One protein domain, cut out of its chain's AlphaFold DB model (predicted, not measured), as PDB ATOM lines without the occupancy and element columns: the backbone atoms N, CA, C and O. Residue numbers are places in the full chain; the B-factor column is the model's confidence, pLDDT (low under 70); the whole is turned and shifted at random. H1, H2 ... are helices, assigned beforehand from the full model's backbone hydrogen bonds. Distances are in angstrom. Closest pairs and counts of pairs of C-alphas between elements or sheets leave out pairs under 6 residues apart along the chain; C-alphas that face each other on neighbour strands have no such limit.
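This is residues 20 to 63 of the 68 residues of an uncharacterized protein of Cucumis melo var. makuwa (UniProt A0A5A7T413). Two helices, H1 and H2, lie side by side and run the same way, and a long arched link with no named element folds back along them from the end of H1 to the beginning of H2. The printed part has 44 residues with two named helices, H1 then H2 along the chain, and no named strand; the class is all helix. The whole is compact, with a radius of gyration of the C-alphas of 10.5 A, and elongated in outline, its C-alphas spanning 31 by 17 by 14 A.

H1 comes first, residues 20 to 34, from C-alpha 20 at (27.038, 32.561, -17.644) to C-alpha 34 at (26.076, 51.327, -27.145), a length of 21.1 A. Residues 35 to 51 follow as the link, with Gly 36 at C-alpha (25.271, 56.211, -24.966) and Lys 48 at C-alpha (17.165, 29.226, -9.571). H2, residues 52 to 63, ends at C-alpha 63, (17.384, 46.352, -23.323), and is 16.6 A long.

H1 and H2 touch, with 12 pairs of C-alphas within 8 A. Their closest C-alphas are those of Cys 24 and Met 55, 5.9 A apart. Their lines stand at a shallow tilt of 26 degrees, the same way, and their centres are 10.1 A apart. In H1 and H2 every O i to N i+4 pair is within hydrogen-bond range.

The two C-alphas farthest apart are those of Gly 36 and Lys 48, at 32.1 A, both in the long link of 17 residues. The C-alphas of residues 35 to 51 lie 8 to 16 A from the mean of the C-alphas. The printed part has no cut; its mean pLDDT is 92.9 and no printed residue is under 70.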
ATOM      1  N   MET A  20      28.246  32.052 -17.000       91.75
ATOM      2  CA  MET A  20      27.038  32.561 -17.644       91.75
ATOM      3  C   MET A  20      26.559  33.876 -17.026       91.75
ATOM      4  O   MET A  20      26.159  34.776 -17.765       91.75
ATOM      5  N   LEU A  21      26.645  34.030 -15.699       93.06
ATOM      6  CA  LEU A  21      26.288  35.280 -15.020       93.06
ATOM      7  C   LEU A  21      27.246  36.408 -15.405       93.06
ATOM      8  O   LEU A  21      26.801  37.519 -15.700       93.06
ATOM      9  N   VAL A  22      28.545  36.107 -15.479       92.94
ATOM     10  CA  VAL A  22      29.557  37.066 -15.939       92.94
ATOM     11  C   VAL A  22      29.282  37.494 -17.382       92.94
ATOM     12  O   VAL A  22      29.290  38.690 -17.670       92.94
ATOM     13  N   ALA A  23      28.994  36.545 -18.278       93.06
ATOM     14  CA  ALA A  23      28.683  36.836 -19.677       93.06
ATOM     15  C   ALA A  23      27.444  37.733 -19.827       93.06
ATOM     16  O   ALA A  23      27.490  38.711 -20.568       93.06
ATOM     17  N   CYS A  24      26.369  37.462 -19.084       95.31
ATOM     18  CA  CYS A  24      25.173  38.309 -19.102       95.31
ATOM     19  C   CYS A  24      25.444  39.715 -18.561       95.31
ATOM     20  O   CYS A  24      25.051  40.688 -19.199       95.31
ATOM     21  N   ALA A  25      26.167  39.848 -17.443       95.25
ATOM     22  CA  ALA A  25      26.526  41.159 -16.905       95.25
ATOM     23  C   ALA A  25      27.377  41.976 -17.892       95.25
ATOM     24  O   ALA A  25      27.135  43.172 -18.057       95.25
ATOM     25  N   ARG A  26      28.332  41.330 -18.582       94.69
ATOM     26  CA  ARG A  26      29.119  41.955 -19.660       94.69
ATOM     27  C   ARG A  26      28.234  42.415 -20.812       94.69
ATOM     28  O   ARG A  26      28.332  43.563 -21.226       94.69
ATOM     29  N   GLN A  27      27.350  41.545 -21.292       94.19
ATOM     30  CA  GLN A  27      26.477  41.873 -22.411       94.19
ATOM     31  C   GLN A  27      25.537  43.040 -22.072       94.19
ATOM     32  O   GLN A  27      25.367  43.945 -22.881       94.19
ATOM     33  N   LEU A  28      24.993  43.074 -20.853       95.12
ATOM     34  CA  LEU A  28      24.141  44.173 -20.393       95.12
ATOM     35  C   LEU A  28      24.871  45.522 -20.410       95.12
ATOM     36  O   LEU A  28      24.340  46.487 -20.955       95.12
ATOM     37  N   ILE A  29      26.080  45.612 -19.845       94.81
ATOM     38  CA  ILE A  29      26.813  46.887 -19.821       94.81
ATOM     39  C   ILE A  29      27.271  47.323 -21.219       94.81
ATOM     40  O   ILE A  29      27.297  48.521 -21.505       94.81
ATOM     41  N   GLU A  30      27.584  46.373 -22.101       92.75
ATOM     42  CA  GLU A  30      27.926  46.653 -23.498       92.75
ATOM     43  C   GLU A  30      26.724  47.250 -24.251       92.75
ATOM     44  O   GLU A  30      26.856  48.334 -24.822       92.75
ATOM     45  N   GLU A  31      25.544  46.628 -24.174       92.75
ATOM     46  CA  GLU A  31      24.307  47.129 -24.802       92.75
ATOM     47  C   GLU A  31      23.898  48.512 -24.263       92.75
ATOM     48  O   GLU A  31      23.607  49.438 -25.028       92.75
ATOM     49  N   ILE A  32      23.951  48.700 -22.940       92.31
ATOM     50  CA  ILE A  32      23.672  49.995 -22.298       92.31
ATOM     51  C   ILE A  32      24.657  51.065 -22.794       92.31
ATOM     52  O   ILE A  32      24.257  52.181 -23.134       92.31
ATOM     53  N   SER A  33      25.935  50.719 -22.929       90.88
ATOM     54  CA  SER A  33      26.960  51.653 -23.403       90.88
ATOM     55  C   SER A  33      26.820  52.006 -24.880       90.88
ATOM     56  O   SER A  33      27.068  53.154 -25.252       90.88
ATOM     57  N   VAL A  34      26.378  51.066 -25.724       89.00
ATOM     58  CA  VAL A  34      26.076  51.327 -27.145       89.00
ATOM     59  C   VAL A  34      24.975  52.376 -27.290       89.00
ATOM     60  O   VAL A  34      25.028  53.206 -28.196       89.00
ATOM     61  N   SER A  35      24.016  52.402 -26.366       85.75
ATOM     62  CA  SER A  35      22.962  53.422 -26.349       85.75
ATOM     63  C   SER A  35      23.395  54.789 -25.781       85.75
ATOM     64  O   SER A  35      22.583  55.711 -25.726       85.75
ATOM     65  N   GLY A  36      24.669  54.943 -25.393       87.44
ATOM     66  CA  GLY A  36      25.271  56.211 -24.966       87.44
ATOM     67  C   GLY A  36      25.389  56.413 -23.452       87.44
ATOM     68  O   GLY A  36      25.809  57.487 -23.021       87.44
ATOM     69  N   SER A  37      25.050  55.410 -22.633       88.94
ATOM     70  CA  SER A  37      25.171  55.484 -21.169       88.94
ATOM     71  C   SER A  37      26.378  54.692 -20.665       88.94
ATOM     72  O   SER A  37      26.415  53.474 -20.754       88.94
ATOM     73  N   TYR A  38      27.365  55.382 -20.088       88.19
ATOM     74  CA  TYR A  38      28.634  54.782 -19.629       88.19
ATOM     75  C   TYR A  38      28.737  54.668 -18.103       88.19
ATOM     76  O   TYR A  38      29.831  54.606 -17.539       88.19
ATOM     77  N   LYS A  39      27.599  54.721 -17.407       90.62
ATOM     78  CA  LYS A  39      27.571  54.660 -15.943       90.62
ATOM     79  C   LYS A  39      27.957  53.250 -15.468       90.62
ATOM     80  O   LYS A  39      27.553  52.274 -16.098       90.62
ATOM     81  N   PRO A  40      28.685  53.117 -14.343       93.06
ATOM     82  CA  PRO A  40      28.901  51.819 -13.716       93.06
ATOM     83  C   PRO A  40      27.570  51.125 -13.417       93.06
ATOM     84  O   PRO A  40      26.634  51.753 -12.921       93.06
ATOM     85  N   LEU A  41      27.505  49.826 -13.694       93.75
ATOM     86  CA  LEU A  41      26.301  49.022 -13.535       93.75
ATOM     87  C   LEU A  41      26.442  48.083 -12.336       93.75
ATOM     88  O   LEU A  41      27.368  47.275 -12.269       93.75
ATOM     89  N   LEU A  42      25.495  48.181 -11.404       94.56
ATOM     90  CA  LEU A  42      25.309  47.219 -10.325       94.56
ATOM     91  C   LEU A  42      24.079  46.368 -10.642       94.56
ATOM     92  O   LEU A  42      23.001  46.909 -10.872       94.56
ATOM     93  N   ILE A  43      24.237  45.045 -10.637       93.44
ATOM     94  CA  ILE A  43      23.165  44.094 -10.955       93.44
ATOM     95  C   ILE A  43      23.054  43.080  -9.823       93.44
ATOM     96  O   ILE A  43      24.064  42.590  -9.317       93.44
ATOM     97  N   SER A  44      21.825  42.742  -9.450       94.62
ATOM     98  CA  SER A  44      21.518  41.619  -8.569       94.62
ATOM     99  C   SER A  44      20.637  40.631  -9.328       94.62
ATOM    100  O   SER A  44      19.615  41.025  -9.887       94.62
ATOM    101  N   LEU A  45      21.047  39.362  -9.377       92.56
ATOM    102  CA  LEU A  45      20.341  38.300 -10.095       92.56
ATOM    103  C   LEU A  45      19.983  37.175  -9.120       92.56
ATOM    104  O   LEU A  45      20.859  36.476  -8.615       92.56
ATOM    105  N   GLY A  46      18.686  37.002  -8.865       92.50
ATOM    106  CA  GLY A  46      18.141  35.889  -8.088       92.50
ATOM    107  C   GLY A  46      17.529  34.847  -9.015       92.50
ATOM    108  O   GLY A  46      16.335  34.904  -9.294       92.50
ATOM    109  N   LEU A  47      18.344  33.916  -9.512       92.00
ATOM    110  CA  LEU A  47      17.919  32.880 -10.455       92.00
ATOM    111  C   LEU A  47      18.070  31.499  -9.816       92.00
ATOM    112  O   LEU A  47      19.086  31.222  -9.181       92.00
ATOM    113  N   LYS A  48      17.071  30.628  -9.998       90.88
ATOM    114  CA  LYS A  48      17.165  29.226  -9.571       90.88
ATOM    115  C   LYS A  48      18.159  28.461 -10.449       90.88
ATOM    116  O   LYS A  48      19.098  27.867  -9.938       90.88
ATOM    117  N   ASP A  49      17.954  28.557 -11.760       89.44
ATOM    118  CA  ASP A  49      18.783  27.995 -12.822       89.44
ATOM    119  C   ASP A  49      19.059  29.106 -13.848       89.44
ATOM    120  O   ASP A  49      18.272  30.051 -13.966       89.44
ATOM    121  N   HIS A  50      20.170  29.025 -14.580       90.19
ATOM    122  CA  HIS A  50      20.598  30.089 -15.500       90.19
ATOM    123  C   HIS A  50      21.129  29.547 -16.848       90.19
ATOM    124  O   HIS A  50      22.277  29.802 -17.220       90.19
ATOM    125  N   PRO A  51      20.313  28.795 -17.612       94.06
ATOM    126  CA  PRO A  51      20.691  28.373 -18.957       94.06
ATOM    127  C   PRO A  51      20.845  29.579 -19.897       94.06
ATOM    128  O   PRO A  51      20.376  30.688 -19.620       94.06
ATOM    129  N   VAL A  52      21.494  29.359 -21.040       93.62
ATOM    130  CA  VAL A  52      21.810  30.408 -22.025       93.62
ATOM    131  C   VAL A  52      20.559  31.170 -22.473       93.62
ATOM    132  O   VAL A  52      20.598  32.390 -22.634       93.62
ATOM    133  N   GLU A  53      19.441  30.473 -22.640       95.44
ATOM    134  CA  GLU A  53      18.156  31.024 -23.066       95.44
ATOM    135  C   GLU A  53      17.602  32.022 -22.042       95.44
ATOM    136  O   GLU A  53      17.133  33.093 -22.424       95.44
ATOM    137  N   THR A  54      17.721  31.714 -20.747       95.44
ATOM    138  CA  THR A  54      17.319  32.625 -19.667       95.44
ATOM    139  C   THR A  54      18.158  33.896 -19.696       95.44
ATOM    140  O   THR A  54      17.613  34.991 -19.586       95.44
ATOM    141  N   MET A  55      19.469  33.773 -19.915       94.75
ATOM    142  CA  MET A  55      20.376  34.925 -19.958       94.75
ATOM    143  C   MET A  55      20.093  35.833 -21.156       94.75
ATOM    144  O   MET A  55      20.027  37.051 -20.996       94.75
ATOM    145  N   LYS A  56      19.845  35.248 -22.335       94.69
ATOM    146  CA  LYS A  56      19.397  35.995 -23.521       94.69
ATOM    147  C   LYS A  56      18.083  36.722 -23.255       94.69
ATOM    148  O   LYS A  56      17.982  37.907 -23.550       94.69
ATOM    149  N   GLY A  57      17.115  36.033 -22.648       95.81
ATOM    150  CA  GLY A  57      15.833  36.623 -22.271       95.81
ATOM    151  C   GLY A  57      15.989  37.826 -21.341       95.81
ATOM    152  O   GLY A  57      15.361  38.852 -21.579       95.81
ATOM    153  N   ILE A  58      16.866  37.737 -20.334       95.44
ATOM    154  CA  ILE A  58      17.165  38.850 -19.418       95.44
ATOM    155  C   ILE A  58      17.763  40.040 -20.176       95.44
ATOM    156  O   ILE A  58      17.293  41.160 -19.989       95.44
ATOM    157  N   VAL A  59      18.761  39.811 -21.037       94.62
ATOM    158  CA  VAL A  59      19.380  40.886 -21.835       94.62
ATOM    159  C   VAL A  59      18.334  41.583 -22.697       94.62
ATOM    160  O   VAL A  59      18.224  42.803 -22.640       94.62
ATOM    161  N   THR A  60      17.517  40.822 -23.432       95.38
ATOM    162  CA  THR A  60      16.435  41.380 -24.254       95.38
ATOM    163  C   THR A  60      15.457  42.197 -23.413       95.38
ATOM    164  O   THR A  60      15.216  43.358 -23.727       95.38
ATOM    165  N   ALA A  61      14.958  41.650 -22.300       95.31
ATOM    166  CA  ALA A  61      13.997  42.363 -21.460       95.31
ATOM    167  C   ALA A  61      14.571  43.671 -20.894       95.31
ATOM    168  O   ALA A  61      13.887  44.693 -20.900       95.31
ATOM    169  N   VAL A  62      15.816  43.673 -20.411       93.50
ATOM    170  CA  VAL A  62      16.449  44.894 -19.886       93.50
ATOM    171  C   VAL A  62      16.655  45.919 -21.006       93.50
ATOM    172  O   VAL A  62      16.337  47.097 -20.818       93.50
ATOM    173  N   THR A  63      17.116  45.474 -22.178       91.62
ATOM    174  CA  THR A  63      17.384  46.352 -23.323       91.62
ATOM    175  C   THR A  63      16.132  46.919 -23.978       91.62
ATOM    176  O   THR A  63      16.175  48.037 -24.494       91.62
TER     177      THR A  63